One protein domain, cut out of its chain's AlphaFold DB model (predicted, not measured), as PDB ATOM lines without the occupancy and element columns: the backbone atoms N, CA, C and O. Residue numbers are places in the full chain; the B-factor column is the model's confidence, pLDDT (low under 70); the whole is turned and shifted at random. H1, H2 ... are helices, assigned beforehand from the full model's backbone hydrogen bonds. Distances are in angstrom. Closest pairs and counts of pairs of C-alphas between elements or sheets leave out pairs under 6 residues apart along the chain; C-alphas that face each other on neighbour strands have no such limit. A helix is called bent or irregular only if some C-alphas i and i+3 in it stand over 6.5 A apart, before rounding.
ATOM      1  N   MET A  78     122.657 188.194  92.765       93.19
ATOM      2  CA  MET A  78     121.958 186.901  92.745       93.19
ATOM      3  C   MET A  78     120.945 186.758  91.604       93.19
ATOM      4  O   MET A  78     120.043 185.935  91.687       93.19
ATOM      5  N   GLY A  79     121.064 187.548  90.535       89.12
ATOM      6  CA  GLY A  79     120.184 187.461  89.364       89.12
ATOM      7  C   GLY A  79     119.166 188.597  89.241       89.12
ATOM      8  O   GLY A  79     118.483 188.679  88.222       89.12
ATOM      9  N   GLY A  80     119.102 189.511  90.213       87.88
ATOM     10  CA  GLY A  80     118.134 190.612  90.215       87.88
ATOM     11  C   GLY A  80     116.682 190.102  90.203       87.88
ATOM     12  O   GLY A  80     116.421 189.019  90.727       87.88
ATOM     13  N   PRO A  81     115.722 190.830  89.605       88.69
ATOM     14  CA  PRO A  81     114.310 190.445  89.630       88.69
ATOM     15  C   PRO A  81     113.946 189.304  88.663       88.69
ATOM     16  O   PRO A  81     112.815 188.837  88.705       88.69
ATOM     17  N   SER A  82     114.853 188.855  87.785       93.25
ATOM     18  CA  SER A  82     114.556 187.810  86.792       93.25
ATOM     19  C   SER A  82     114.647 186.412  87.414       93.25
ATOM     20  O   SER A  82     115.756 185.979  87.739       93.25
ATOM     21  N   PRO A  83     113.541 185.644  87.500       94.62
ATOM     22  CA  PRO A  83     113.579 184.277  88.017       94.62
ATOM     23  C   PRO A  83     114.526 183.368  87.223       94.62
ATOM     24  O   PRO A  83     115.250 182.565  87.802       94.62
ATOM     25  N   GLN A  84     114.589 183.537  85.899       95.31
ATOM     26  CA  GLN A  84     115.475 182.770  85.024       95.31
ATOM     27  C   GLN A  84     116.946 183.064  85.326       95.31
ATOM     28  O   GLN A  84     117.761 182.143  85.390       95.31
ATOM     29  N   ARG A  85     117.301 184.337  85.541       93.12
ATOM     30  CA  ARG A  85     118.676 184.707  85.892       93.12
ATOM     31  C   ARG A  85     119.034 184.219  87.295       93.12
ATOM     32  O   ARG A  85     120.128 183.695  87.469       93.12
ATOM     33  N   GLN A  86     118.114 184.304  88.258       94.50
ATOM     34  CA  GLN A  86     118.311 183.734  89.597       94.50
ATOM     35  C   GLN A  86     118.553 182.218  89.541       94.50
ATOM     36  O   GLN A  86     119.500 181.728  90.149       94.50
ATOM     37  N   ALA A  87     117.743 181.478  88.777       95.75
ATOM     38  CA  ALA A  87     117.900 180.033  88.619       95.75
ATOM     39  C   ALA A  87     119.256 179.665  87.995       95.75
ATOM     40  O   ALA A  87     119.906 178.723  88.440       95.75
ATOM     41  N   ARG A  88     119.728 180.444  87.012       94.25
ATOM     42  CA  ARG A  88     121.060 180.249  86.420       94.25
ATOM     43  C   ARG A  88     122.191 180.531  87.411       94.25
ATOM     44  O   ARG A  88     123.158 179.778  87.413       94.25
ATOM     45  N   VAL A  89     122.066 181.555  88.262       94.25
ATOM     46  CA  VAL A  89     123.032 181.797  89.351       94.25
ATOM     47  C   VAL A  89     123.094 180.589  90.282       94.25
ATOM     48  O   VAL A  89     124.180 180.084  90.531       94.25
ATOM     49  N   VAL A  90     121.940 180.087  90.735       94.38
ATOM     50  CA  VAL A  90     121.878 178.919  91.629       94.38
ATOM     51  C   VAL A  90     122.480 177.680  90.966       94.38
ATOM     52  O   VAL A  90     123.240 176.965  91.608       94.38
ATOM     53  N   ARG A  91     122.198 177.438  89.679       94.94
ATOM     54  CA  ARG A  91     122.797 176.324  88.927       94.94
ATOM     55  C   ARG A  91     124.320 176.403  88.923       94.94
ATOM     56  O   ARG A  91     124.971 175.398  89.171       94.94
ATOM     57  N   TRP A  92     124.884 177.575  88.631       92.75
ATOM     58  CA  TRP A  92     126.338 177.762  88.625       92.75
ATOM     59  C   TRP A  92     126.946 177.654  90.016       92.75
ATOM     60  O   TRP A  92     127.995 177.043  90.166       92.75
ATOM     61  N   GLU A  93     126.281 178.197  91.032       92.75
ATOM     62  CA  GLU A  93     126.712 178.050  92.419       92.75
ATOM     63  C   GLU A  93     126.774 176.572  92.828       92.75
ATOM     64  O   GLU A  93     127.780 176.136  93.383       92.75
ATOM     65  N   ARG A  94     125.741 175.790  92.490       93.88
ATOM     66  CA  ARG A  94     125.698 174.347  92.762       93.88
ATOM     67  C   ARG A  94     126.785 173.595  92.018       93.88
ATOM     68  O   ARG A  94     127.511 172.847  92.645       93.88
ATOM     69  N   TRP A  95     126.982 173.877  90.734       93.50
ATOM     70  CA  TRP A  95     128.094 173.299  89.976       93.50
ATOM     71  C   TRP A  95     129.462 173.616  90.609       93.50
ATOM     72  O   TRP A  95     130.336 172.756  90.701       93.50
ATOM     73  N   VAL A  96     129.662 174.840  91.115       91.44
ATOM     74  CA  VAL A  96     130.908 175.165  91.823       91.44
ATOM     75  C   VAL A  96     131.043 174.356  93.115       91.44
ATOM     76  O   VAL A  96     132.141 173.904  93.435       91.44
ATOM     77  N   ASP A  97     129.964 174.204  93.877       91.25
ATOM     78  CA  ASP A  97     129.982 173.525  95.172       91.25
ATOM     79  C   ASP A  97     130.076 171.997  95.059       91.25
ATOM     80  O   ASP A  97     130.792 171.392  95.859       91.25
ATOM     81  N   ASP A  98     129.422 171.414  94.057       91.44
ATOM     82  CA  ASP A  98     129.228 169.972  93.900       91.44
ATOM     83  C   ASP A  98     130.249 169.339  92.936       91.44
ATOM     84  O   ASP A  98     130.630 168.190  93.141       91.44
ATOM     85  N   ASP A  99     130.758 170.087  91.947       89.88
ATOM     86  CA  ASP A  99     131.684 169.560  90.930       89.88
ATOM     87  C   ASP A  99     133.085 170.185  91.045       89.88
ATOM     88  O   ASP A  99     134.087 169.492  91.249       89.88
ATOM     89  N   LEU A 100     133.182 171.519  90.973       89.44
ATOM     90  CA  LEU A 100     134.481 172.206  90.933       89.44
ATOM     91  C   LEU A 100     135.220 172.153  92.275       89.44
ATOM     92  O   LEU A 100     136.422 171.884  92.318       89.44
ATOM     93  N   ASN A 101     134.537 172.448  93.383       89.44
ATOM     94  CA  ASN A 101     135.171 172.489  94.698       89.44
ATOM     95  C   ASN A 101     135.734 171.114  95.098       89.44
ATOM     96  O   ASN A 101     136.881 171.105  95.539       89.44
ATOM     97  N   PRO A 102     135.031 169.974  94.942       85.38
ATOM     98  CA  PRO A 102     135.602 168.659  95.244       85.38
ATOM     99  C   PRO A 102     136.841 168.330  94.404       85.38
ATOM    100  O   PRO A 102     137.851 167.902  94.968       85.38
ATOM    101  N   ALA A 103     136.812 168.623  93.099       86.69
ATOM    102  CA  ALA A 103     137.952 168.397  92.207       86.69
ATOM    103  C   ALA A 103     139.189 169.233  92.599       86.69
ATOM    104  O   ALA A 103     140.324 168.795  92.432       86.69
ATOM    105  N   LEU A 104     138.994 170.427  93.174       86.44
ATOM    106  CA  LEU A 104     140.087 171.294  93.641       86.44
ATOM    107  C   LEU A 104     140.519 171.039  95.086       86.44
ATOM    108  O   LEU A 104     141.685 171.243  95.435       86.44
ATOM    109  N   LEU A 105     139.582 170.653  95.950       87.00
ATOM    110  CA  LEU A 105     139.827 170.528  97.379       87.00
ATOM    111  C   LEU A 105     140.669 169.292  97.683       87.00
ATOM    112  O   LEU A 105     141.551 169.384  98.530       87.00
ATOM    113  N   THR A 106     140.464 168.179  96.975       86.31
ATOM    114  CA  THR A 106     141.262 166.961  97.182       86.31
ATOM    115  C   THR A 106     142.758 167.201  96.913       86.31
ATOM    116  O   THR A 106     143.551 167.000  97.837       86.31
ATOM    117  N   PRO A 107     143.180 167.757  95.755       87.50
ATOM    118  CA  PRO A 107     144.581 168.118  95.531       87.50
ATOM    119  C   PRO A 107     145.135 169.122  96.550       87.50
ATOM    120  O   PRO A 107     146.284 168.997  96.975       87.50
ATOM    121  N   LEU A 108     144.332 170.111  96.963       87.00
ATOM    122  CA  LEU A 108     144.719 171.088  97.986       87.00
ATOM    123  C   LEU A 108     144.985 170.412  99.340       87.00
ATOM    124  O   LEU A 108     145.971 170.724 100.012       87.00
ATOM    125  N   LEU A 109     144.105 169.500  99.751       87.00
ATOM    126  CA  LEU A 109     144.226 168.793 101.018       87.00
ATOM    127  C   LEU A 109     145.452 167.879 101.025       87.00
ATOM    128  O   LEU A 109     146.246 167.966 101.960       87.00
ATOM    129  N   GLU A 110     145.647 167.081  99.977       88.94
ATOM    130  CA  GLU A 110     146.761 166.131  99.901       88.94
ATOM    131  C   GLU A 110     148.116 166.822  99.730       88.94
ATOM    132  O   GLU A 110     149.065 166.470 100.423       88.94
ATOM    133  N   ARG A 111     148.233 167.842  98.866       88.19
ATOM    134  CA  ARG A 111     149.538 168.470  98.568       88.19
ATOM    135  C   ARG A 111     149.955 169.555  99.547       88.19
ATOM    136  O   ARG A 111     151.146 169.827  99.664       88.19
ATOM    137  N   ILE A 112     149.000 170.220 100.196       86.44
ATOM    138  CA  ILE A 112     149.285 171.390 101.033       86.44
ATOM    139  C   ILE A 112     148.895 171.111 102.480       86.44
ATOM    140  O   ILE A 112     149.732 171.196 103.374       86.44
ATOM    141  N   VAL A 113     147.638 170.759 102.743       85.62
ATOM    142  CA  VAL A 113     147.132 170.722 104.125       85.62
ATOM    143  C   VAL A 113     147.691 169.551 104.922       85.62
ATOM    144  O   VAL A 113     148.130 169.743 106.054       85.62
ATOM    145  N   LYS A 114     147.676 168.343 104.362       87.94
ATOM    146  CA  LYS A 114     148.129 167.127 105.041       87.94
ATOM    147  C   LYS A 114     149.625 167.189 105.384       87.94
ATOM    148  O   LYS A 114     149.922 167.008 106.570       87.94
ATOM    149  N   PRO A 115     150.538 167.572 104.467       88.88
ATOM    150  CA  PRO A 115     151.943 167.786 104.807       88.88
ATOM    151  C   PRO A 115     152.135 168.841 105.896       88.88
ATOM    152  O   PRO A 115     152.836 168.591 106.872       88.88
ATOM    153  N   LEU A 116     151.454 169.989 105.795       87.31
ATOM    154  CA  LEU A 116     151.597 171.067 106.779       87.31
ATOM    155  C   LEU A 116     151.061 170.699 108.170       87.31
ATOM    156  O   LEU A 116     151.602 171.161 109.171       87.31
ATOM    157  N   ARG A 117     149.986 169.906 108.257       85.12
ATOM    158  CA  ARG A 117     149.336 169.580 109.540       85.12
ATOM    159  C   ARG A 117     149.867 168.321 110.204       85.12
ATOM    160  O   ARG A 117     149.796 168.224 111.424       85.12
ATOM    161  N   THR A 118     150.312 167.346 109.419       90.38
ATOM    162  CA  THR A 118     150.658 166.007 109.924       90.38
ATOM    163  C   THR A 118     152.100 165.609 109.639       90.38
ATOM    164  O   THR A 118     152.580 164.648 110.228       90.38
ATOM    165  N   GLY A 119     152.792 166.312 108.733       90.56
ATOM    166  CA  GLY A 119     154.105 165.905 108.229       90.56
ATOM    167  C   GLY A 119     154.071 164.674 107.316       90.56
ATOM    168  O   GLY A 119     155.108 164.295 106.779       90.56
ATOM    169  N   ALA A 120     152.904 164.051 107.122       90.75
ATOM    170  CA  ALA A 120     152.755 162.907 106.240       90.75
ATOM    171  C   ALA A 120     152.823 163.335 104.764       90.75
ATOM    172  O   ALA A 120     152.349 164.427 104.422       90.75
ATOM    173  N   PRO A 121     153.366 162.480 103.882       91.06
ATOM    174  CA  PRO A 121     153.344 162.744 102.453       91.06
ATOM    175  C   PRO A 121     151.902 162.755 101.904       91.06
ATOM    176  O   PRO A 121     150.994 162.157 102.508       91.06
ATOM    177  N   PRO A 122     151.680 163.425 100.759       90.56
ATOM    178  CA  PRO A 122     150.440 163.302  99.998       90.56
ATOM    179  C   PRO A 122     150.132 161.836  99.669       90.56
ATOM    180  O   PRO A 122     151.041 161.024  99.517       90.56
ATOM    181  N   ASP A 123     148.850 161.493  99.581       91.06
ATOM    182  CA  ASP A 123     148.404 160.247  98.956       91.06
ATOM    183  C   ASP A 123     148.266 160.468  97.444       91.06
ATOM    184  O   ASP A 123     147.380 161.200  96.992       91.06
ATOM    185  N   ASP A 124     149.153 159.842  96.673       89.00
ATOM    186  CA  ASP A 124     149.185 159.977  95.217       89.00
ATOM    187  C   ASP A 124     147.908 159.437  94.557       89.00
ATOM    188  O   ASP A 124     147.426 160.024  93.593       89.00
ATOM    189  N   ALA A 125     147.291 158.379  95.094       89.88
ATOM    190  CA  ALA A 125     146.059 157.832  94.528       89.88
ATOM    191  C   ALA A 125     144.877 158.789  94.734       89.88
ATOM    192  O   ALA A 125     144.085 159.015  93.816       89.88
ATOM    193  N   ALA A 126     144.773 159.391  95.923       86.06
ATOM    194  CA  ALA A 126     143.768 160.415  96.201       86.06
ATOM    195  C   ALA A 126     143.995 161.681  95.356       86.06
ATOM    196  O   ALA A 126     143.036 162.288  94.870       86.06
ATOM    197  N   LEU A 127     145.259 162.062  95.151       87.19
ATOM    198  CA  LEU A 127     145.628 163.187  94.301       87.19
ATOM    199  C   LEU A 127     145.228 162.946  92.842       87.19
ATOM    200  O   LEU A 127     144.526 163.783  92.277       87.19
ATOM    201  N   GLU A 128     145.623 161.817  92.253       87.75
ATOM    202  CA  GLU A 128     145.283 161.466  90.870       87.75
ATOM    203  C   GLU A 128     143.768 161.386  90.667       87.75
ATOM    204  O   GLU A 128     143.244 161.944  89.704       87.75
ATOM    205  N   ALA A 129     143.031 160.800  91.617       84.44
ATOM    206  CA  ALA A 129     141.570 160.773  91.567       84.44
ATOM    207  C   ALA A 129     140.951 162.184  91.576       84.44
ATOM    208  O   ALA A 129     140.001 162.448  90.840       84.44
ATOM    209  N   GLY A 130     141.493 163.107  92.378       82.31
ATOM    210  CA  GLY A 130     141.048 164.503  92.399       82.31
ATOM    211  C   GLY A 130     141.381 165.257  91.107       82.31
ATOM    212  O   GLY A 130     140.556 166.017  90.602       82.31
ATOM    213  N   LEU A 131     142.573 165.027  90.552       86.25
ATOM    214  CA  LEU A 131     143.030 165.665  89.315       86.25
ATOM    215  C   LEU A 131     142.293 165.140  88.077       86.25
ATOM    216  O   LEU A 131     142.057 165.919  87.154       86.25
ATOM    217  N   ALA A 132     141.886 163.868  88.066       90.12
ATOM    218  CA  ALA A 132     141.204 163.236  86.938       90.12
ATOM    219  C   ALA A 132     139.873 163.912  86.565       90.12
ATOM    220  O   ALA A 132     139.495 163.899  85.398       90.12
ATOM    221  N   ALA A 133     139.183 164.538  87.525       85.88
ATOM    222  CA  ALA A 133     137.930 165.254  87.276       85.88
ATOM    223  C   ALA A 133     138.132 166.673  86.709       85.88
ATOM    224  O   ALA A 133     137.206 167.253  86.139       85.88
ATOM    225  N   LEU A 134     139.325 167.264  86.859       88.62
ATOM    226  CA  LEU A 134     139.567 168.655  86.463       88.62
ATOM    227  C   LEU A 134     139.391 168.910  84.959       88.62
ATOM    228  O   LEU A 134     138.777 169.930  84.640       88.62
ATOM    229  N   PRO A 135     139.882 168.056  84.034       91.38
ATOM    230  CA  PRO A 135     139.687 168.271  82.603       91.38
ATOM    231  C   PRO A 135     138.216 168.428  82.218       91.38
ATOM    232  O   PRO A 135     137.880 169.388  81.530       91.38
ATOM    233  N   ASP A 136     137.334 167.560  82.717       90.50
ATOM    234  CA  ASP A 136     135.905 167.587  82.383       90.50
ATOM    235  C   ASP A 136     135.206 168.820  82.969       90.50
ATOM    236  O   ASP A 136     134.441 169.504  82.284       90.50
ATOM    237  N   VAL A 137     135.518 169.161  84.223       89.38
ATOM    238  CA  VAL A 137     135.001 170.366  84.887       89.38
ATOM    239  C   VAL A 137     135.438 171.629  84.132       89.38
ATOM    240  O   VAL A 137     134.630 172.531  83.898       89.38
ATOM    241  N   TYR A 138     136.697 171.707  83.697       88.75
ATOM    242  CA  TYR A 138     137.176 172.847  82.917       88.75
ATOM    243  C   TYR A 138     136.614 172.881  81.502       88.75
ATOM    244  O   TYR A 138     136.227 173.958  81.056       88.75
ATOM    245  N   ALA A 139     136.494 171.737  80.831       89.88
ATOM    246  CA  ALA A 139     135.879 171.655  79.511       89.88
ATOM    247  C   ALA A 139     134.423 172.143  79.541       89.88
ATOM    248  O   ALA A 139     134.004 172.889  78.655       89.88
ATOM    249  N   HIS A 140     133.666 171.799  80.590       88.62
ATOM    250  CA  HIS A 140     132.312 172.318  80.804       88.62
ATOM    251  C   HIS A 140     132.297 173.845  80.958       88.62
ATOM    252  O   HIS A 140     131.531 174.537  80.285       88.62
ATOM    253  N   LEU A 141     133.174 174.390  81.809       87.19
ATOM    254  CA  LEU A 141     133.292 175.836  82.004       87.19
ATOM    255  C   LEU A 141     133.681 176.560  80.707       87.19
ATOM    256  O   LEU A 141     133.095 177.588  80.375       87.19
ATOM    257  N   GLU A 142     134.657 176.033  79.971       85.56
ATOM    258  CA  GLU A 142     135.110 176.590  78.696       85.56
ATOM    259  C   GLU A 142     134.014 176.536  77.629       85.56
ATOM    260  O   GLU A 142     133.806 177.526  76.926       85.56
ATOM    261  N   GLY A 143     133.264 175.433  77.557       84.88
ATOM    262  CA  GLY A 143     132.129 175.272  76.648       84.88
ATOM    263  C   GLY A 143     131.024 176.305  76.880       84.88
ATOM    264  O   GLY A 143     130.428 176.815  75.930       84.88
ATOM    265  N   GLU A 144     130.785 176.684  78.133       83.00
ATOM    266  CA  GLU A 144     129.797 177.706  78.498       83.00
ATOM    267  C   GLU A 144     130.325 179.138  78.278       83.00
ATOM    268  O   GLU A 144     129.553 180.062  78.016       83.00
ATOM    269  N   LEU A 145     131.648 179.329  78.313       77.50
ATOM    270  CA  LEU A 145     132.322 180.603  78.033       77.50
ATOM    271  C   LEU A 145     132.537 180.876  76.531       77.50
ATOM    272  O   LEU A 145     133.212 181.837  76.169       77.50
ATOM    273  N   THR A 146     131.935 180.083  75.641       63.62
ATOM    274  CA  THR A 146     132.069 180.209  74.174       63.62
ATOM    275  C   THR A 146     131.433 181.475  73.577       63.62
ATOM    276  O   THR A 146     131.625 181.780  72.396       63.62
ATOM    277  N   GLY A 147     130.688 182.248  74.373       62.81
ATOM    278  CA  GLY A 147     130.114 183.532  73.971       62.81
ATOM    279  C   GLY A 147     131.111 184.701  74.004       62.81
ATOM    280  O   GLY A 147     132.135 184.670  74.672       62.81
ATOM    281  N   ARG A 148     130.775 185.810  73.324       61.22
ATOM    282  CA  ARG A 148     131.534 187.082  73.429       61.22
ATOM    283  C   ARG A 148     131.302 187.827  74.748       61.22
ATOM    284  O   ARG A 148     131.934 188.857  74.980       61.22
ATOM    285  N   ALA A 149     130.355 187.360  75.555       74.38
ATOM    286  CA  ALA A 149     129.964 188.031  76.777       74.38
ATOM    287  C   ALA A 149     131.084 187.940  77.831       74.38
ATOM    288  O   ALA A 149     131.730 186.899  77.954       74.38
ATOM    289  N   PRO A 150     131.331 189.010  78.604       81.12
ATOM    290  CA  PRO A 150     132.403 189.038  79.597       81.12
ATOM    291  C   PRO A 150     132.150 188.155  80.834       81.12
ATOM    292  O   PRO A 150     133.096 187.875  81.569       81.12
ATOM    293  N   TRP A 151     130.907 187.723  81.075       85.62
ATOM    294  CA  TRP A 151     130.503 186.966  82.267       85.62
ATOM    295  C   TRP A 151     129.640 185.752  81.911       85.62
ATOM    296  O   TRP A 151     128.998 185.722  80.859       85.62
ATOM    297  N   LEU A 152     129.559 184.781  82.826       85.75
ATOM    298  CA  LEU A 152     128.823 183.521  82.652       85.75
ATOM    299  C   LEU A 152     127.343 183.738  82.326       85.75
ATOM    300  O   LEU A 152     126.728 182.934  81.631       85.75
ATOM    301  N   LEU A 153     126.760 184.828  82.831       87.31
ATOM    302  CA  LEU A 153     125.353 185.175  82.621       87.31
ATOM    303  C   LEU A 153     125.154 186.384  81.693       87.31
ATOM    304  O   LEU A 153     124.101 187.025  81.748       87.31
ATOM    305  N   GLY A 154     126.138 186.705  80.848       84.31
ATOM    306  CA  GLY A 154     126.047 187.757  79.834       84.31
ATOM    307  C   GLY A 154     126.892 188.996  80.145       84.31
ATOM    308  O   GLY A 154     128.039 188.907  80.570       84.31
ATOM    309  N   GLU A 155     126.330 190.182  79.913       83.69
ATOM    310  CA  GLU A 155     127.057 191.463  80.009       83.69
ATOM    311  C   GLU A 155     127.309 191.940  81.446       83.69
ATOM    312  O   GLU A 155     128.124 192.830  81.687       83.69
ATOM    313  N   THR A 156     126.611 191.363  82.425       85.31
ATOM    314  CA  THR A 156     126.641 191.829  83.815       85.31
ATOM    315  C   THR A 156     127.189 190.769  84.746       85.31
ATOM    316  O   THR A 156     126.739 189.622  84.730       85.31
ATOM    317  N   PHE A 157     128.110 191.203  85.605       87.38
ATOM    318  CA  PHE A 157     128.665 190.389  86.674       87.38
ATOM    319  C   PHE A 157     127.556 189.822  87.569       87.38
ATOM    320  O   PHE A 157     126.525 190.467  87.819       87.38
ATOM    321  N   SER A 158     127.760 188.605  88.056       89.06
ATOM    322  CA  SER A 158     126.846 187.927  88.966       89.06
ATOM    323  C   SER A 158     127.598 187.069  89.976       89.06
ATOM    324  O   SER A 158     128.792 186.817  89.841       89.06
ATOM    325  N   HIS A 159     126.882 186.558  90.975       90.19
ATOM    326  CA  HIS A 159     127.443 185.599  91.920       90.19
ATOM    327  C   HIS A 159     127.959 184.326  91.231       90.19
ATOM    328  O   HIS A 159     128.895 183.725  91.738       90.19
ATOM    329  N   ALA A 160     127.444 183.955  90.049       88.69
ATOM    330  CA  ALA A 160     127.975 182.824  89.280       88.69
ATOM    331  C   ALA A 160     129.470 182.993  88.944       88.69
ATOM    332  O   ALA A 160     130.208 182.019  88.846       88.69
ATOM    333  N   ASP A 161     129.932 184.237  88.817       85.75
ATOM    334  CA  ASP A 161     131.275 184.591  88.370       85.75
ATOM    335  C   ASP A 161     132.290 184.705  89.523       85.75
ATOM    336  O   ASP A 161     133.439 185.092  89.298       85.75
ATOM    337  N   TYR A 162     131.912 184.383  90.770       80.50
ATOM    338  CA  TYR A 162     132.759 184.650  91.943       80.50
ATOM    339  C   TYR A 162     134.115 183.921  91.917       80.50
ATOM    340  O   TYR A 162     135.090 184.421  92.478       80.50
ATOM    341  N   ARG A 163     134.203 182.771  91.230       66.81
ATOM    342  CA  ARG A 163     135.466 182.055  90.949       66.81
ATOM    343  C   ARG A 163     136.114 182.416  89.606       66.81
ATOM    344  O   ARG A 163     137.222 181.973  89.324       66.81
ATOM    345  N   GLY A 164     135.451 183.221  88.776       50.69
ATOM    346  CA  GLY A 164     136.000 183.758  87.526       50.69
ATOM    347  C   GLY A 164     136.912 184.972  87.738       50.69
ATOM    348  O   GLY A 164     137.727 185.308  86.881       50.69
ATOM    349  N   ARG A 165     136.842 185.625  88.902       43.19
ATOM    350  CA  ARG A 165     137.610 186.843  89.177       43.19
ATOM    351  C   ARG A 165     139.090 186.543  89.466       43.19
ATOM    352  O   ARG A 165     139.491 186.472  90.623       43.19
ATOM    353  N   ARG A 166     139.951 186.512  88.434       29.94
ATOM    354  CA  ARG A 166     141.408 186.646  88.647       29.94
ATOM    355  C   ARG A 166     141.700 187.972  89.355       29.94
ATOM    356  O   ARG A 166     141.422 189.047  88.823       29.94
ATOM    357  N   GLY A 167     142.354 187.909  90.511       34.78
ATOM    358  CA  GLY A 167     143.051 189.065  91.077       34.78
ATOM    359  C   GLY A 167     142.187 190.074  91.831       34.78
ATOM    360  O   GLY A 167     142.623 191.211  92.020       34.78
ATOM    361  N   ALA A 168     141.036 189.665  92.364       32.75
ATOM    362  CA  ALA A 168     140.621 190.226  93.642       32.75
ATOM    363  C   ALA A 168     141.516 189.604  94.703       32.75
ATOM    364  O   ALA A 168     141.208 188.569  95.287       32.75
ATOM    365  N   ARG A 169     142.673 190.220  94.942       32.03
ATOM    366  CA  ARG A 169     143.296 190.035  96.242       32.03
ATOM    367  C   ARG A 169     142.190 190.360  97.247       32.03
ATOM    368  O   ARG A 169     141.720 191.496  97.255       32.03
ATOM    369  N   TYR A 170     141.770 189.399  98.064       34.66
ATOM    370  CA  TYR A 170     141.291 189.755  99.389       34.66
ATOM    371  C   TYR A 170     142.486 190.439 100.060       34.66
ATOM    372  O   TYR A 170     143.410 189.810 100.567       34.66
ATOM    373  N   ARG A 171     142.552 191.749  99.859       26.34
ATOM    374  CA  ARG A 171     143.428 192.687 100.529       26.34
ATOM    375  C   ARG A 171     142.470 193.730 101.077       26.34
ATOM    376  O   ARG A 171     141.768 194.346 100.271       26.34
ATOM    377  N   PRO A 172     142.409 193.915 102.400       31.58
ATOM    378  CA  PRO A 172     141.779 195.107 102.915       31.58
ATOM    379  C   PRO A 172     142.592 196.282 102.350       31.58
ATOM    380  O   PRO A 172     143.802 196.348 102.548       31.58
ATOM    381  N   ASP A 173     141.913 197.141 101.594       25.69
ATOM    382  CA  ASP A 173     142.334 198.464 101.109       25.69
ATOM    383  C   ASP A 173     142.642 198.671  99.594       25.69
ATOM    384  O   ASP A 173     143.628 198.198  99.028       25.69
ATOM    385  N   ARG A 174     141.750 199.504  99.018       29.25
ATOM    386  CA  ARG A 174     141.838 200.562  97.978       29.25
ATOM    387  C   ARG A 174     142.225 200.303  96.496       29.25
ATOM    388  O   ARG A 174     143.385 200.145  96.140       29.25
ATOM    389  N   ARG A 175     141.220 200.637  95.653       25.75
ATOM    390  CA  ARG A 175     141.225 201.374  94.352       25.75
ATOM    391  C   ARG A 175     141.338 200.596  93.011       25.75
ATOM    392  O   ARG A 175     142.404 200.153  92.614       25.75
ATOM    393  N   CYS A 176     140.214 200.635  92.272       24.55
ATOM    394  CA  CYS A 176     140.009 200.747  90.806       24.55
ATOM    395  C   CYS A 176     140.375 199.615  89.795       24.55
ATOM    396  O   CYS A 176     141.508 199.532  89.347       24.55
ATOM    397  N   THR A 177     139.331 198.878  89.348       25.31
ATOM    398  CA  THR A 177     138.774 198.680  87.960       25.31
ATOM    399  C   THR A 177     139.667 198.201  86.759       25.31
ATOM    400  O   THR A 177     140.877 198.100  86.890       25.31
ATOM    401  N   PRO A 178     139.117 197.808  85.573       32.84
ATOM    402  CA  PRO A 178     138.901 196.397  85.208       32.84
ATOM    403  C   PRO A 178     139.476 195.994  83.821       32.84
ATOM    404  O   PRO A 178     139.484 196.779  82.874       32.84
ATOM    405  N   ARG A 179     139.864 194.726  83.621       24.05
ATOM    406  CA  ARG A 179     139.873 194.131  82.266       24.05
ATOM    407  C   ARG A 179     139.790 192.604  82.318       24.05
ATOM    408  O   ARG A 179     140.739 191.949  82.728       24.05
ATOM    409  N   ASN A 180     138.617 192.113  81.923       30.11
ATOM    410  CA  ASN A 180     138.201 190.760  81.531       30.11
ATOM    411  C   ASN A 180     139.298 189.664  81.518       30.11
ATOM    412  O   ASN A 180     140.112 189.653  80.593       30.11
ATOM    413  N   ARG A 181     139.334 188.763  82.524       38.53
ATOM    414  CA  ARG A 181     140.293 187.634  82.635       38.53
ATOM    415  C   ARG A 181     139.772 186.496  83.536       38.53
ATOM    416  O   ARG A 181     140.250 186.336  84.657       38.53
ATOM    417  N   ASN A 182     138.852 185.676  83.037       34.75
ATOM    418  CA  ASN A 182     138.513 184.389  83.665       34.75
ATOM    419  C   ASN A 182     139.690 183.395  83.463       34.75
ATOM    420  O   ASN A 182     140.456 183.580  82.524       34.75
ATOM    421  N   THR A 183     139.900 182.414  84.355       35.50
ATOM    422  CA  THR A 183     140.865 181.265  84.280       35.50
ATOM    423  C   THR A 183     142.320 181.374  84.824       35.50
ATOM    424  O   THR A 183     143.263 181.063  84.104       35.50
ATOM    425  N   ALA A 184     142.593 181.727  86.098       30.42
ATOM    426  CA  ALA A 184     143.941 181.424  86.670       30.42
ATOM    427  C   ALA A 184     144.053 181.027  88.145       30.42
ATOM    428  O   ALA A 184     145.144 181.124  88.706       30.42
ATOM    429  N   ASP A 185     142.999 180.534  88.781       34.16
ATOM    430  CA  ASP A 185     143.095 180.273  90.222       34.16
ATOM    431  C   ASP A 185     143.728 178.915  90.590       34.16
ATOM    432  O   ASP A 185     144.015 178.685  91.761       34.16
ATOM    433  N   VAL A 186     144.053 178.043  89.624       32.16
ATOM    434  CA  VAL A 186     144.600 176.698  89.925       32.16
ATOM    435  C   VAL A 186     146.094 176.552  89.661       32.16
ATOM    436  O   VAL A 186     146.776 175.889  90.439       32.16
ATOM    437  N   ALA A 187     146.646 177.256  88.669       26.61
ATOM    438  CA  ALA A 187     148.083 177.203  88.373       26.61
ATOM    439  C   ALA A 187     148.967 177.712  89.535       26.61
ATOM    440  O   ALA A 187     150.135 177.348  89.632       26.61
ATOM    441  N   CYS A 188     148.414 178.535  90.436       26.98
ATOM    442  CA  CYS A 188     149.107 178.994  91.647       26.98
ATOM    443  C   CYS A 188     149.039 178.007  92.825       26.98
ATOM    444  O   CYS A 188     149.863 178.111  93.728       26.98
ATOM    445  N   LEU A 189     148.081 177.073  92.846       29.84
ATOM    446  CA  LEU A 189     147.932 176.083  93.924       29.84
ATOM    447  C   LEU A 189     148.559 174.737  93.557       29.84
ATOM    448  O   LEU A 189     149.117 174.056  94.413       29.84
ATOM    449  N   VAL A 190     148.515 174.378  92.277       26.06
ATOM    450  CA  VAL A 190     149.148 173.182  91.731       26.06
ATOM    451  C   VAL A 190     150.365 173.666  90.959       26.06
ATOM    452  O   VAL A 190     150.254 174.009  89.784       26.06
ATOM    453  N   GLY A 191     151.500 173.809  91.652       24.94
ATOM    454  CA  GLY A 191     152.748 174.306  91.069       24.94
ATOM    455  C   GLY A 191     152.995 173.675  89.700       24.94
ATOM    456  O   GLY A 191     153.264 172.479  89.599       24.94
TER     457      GLY A 191
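This is residues 78 to 191 of the 343 residues of the protein "Glutathione S-transferase family protein" of Salinisphaera sp. Q1T1-3 (UniProt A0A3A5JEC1). One long, kinked helix, H1, makes the length of the domain, and two short helices, H2 and H3, set nearly in line, fold back along it. After H3 comes a long stretch with no named element, residues 145 to 191; its residues 158 to 160 pack on the first half of H1, and residues 168 to 178 stick out as a free loop. The printed part has 114 residues with three named helices, in the order H1, H2, H3, and no named strand; the class is all helix, though under half of the residues, 56, are in named elements. It is only just loose, close to compact, with a radius of gyration of the C-alphas of 16.5 A, and spans 49 by 34 by 23 A.

H1, residues 83 to 118, has a kink of 48 degrees near residue 107 and is irregular, but only just: C-alphas 111 and 114 are 6.8 A apart. With residues 102 to 111 alone it touches H2, residues 124 to 132, and the two form a helical hairpin, opposite ways at a shallow tilt of 22 degrees; their closest C-alphas, of Ala 103 and Gly 130, are 5.0 A apart. With residues 99 to 104 alone H1 touches H3, residues 134 to 144, opposite ways at a shallow tilt of 24 degrees; the closest C-alphas, of Ala 103 and Leu 134, are 6.0 A apart. H2 and H3 meet only through their link. Each O i to N i+4 pair is within hydrogen-bond range in H2 and H3, and 26 of 32 are in H1.

H1 measures 46.8 A, from C-alpha 83 at (113.579, 184.277, 88.017) to C-alpha 118 at (150.658, 166.007, 109.924). H2 measures 12.0 A and H3 15.5 A, ending with C-alpha 144 at (129.797, 177.706, 78.498).

The two C-alphas farthest apart, of Pro 81 and Gly 119, are 50.3 A apart. The printed part has no cut, and the links H1 to H2 and H2 to H3 are tight. The model's pLDDT is under 70 at residues 146 to 148 and 163 to 191.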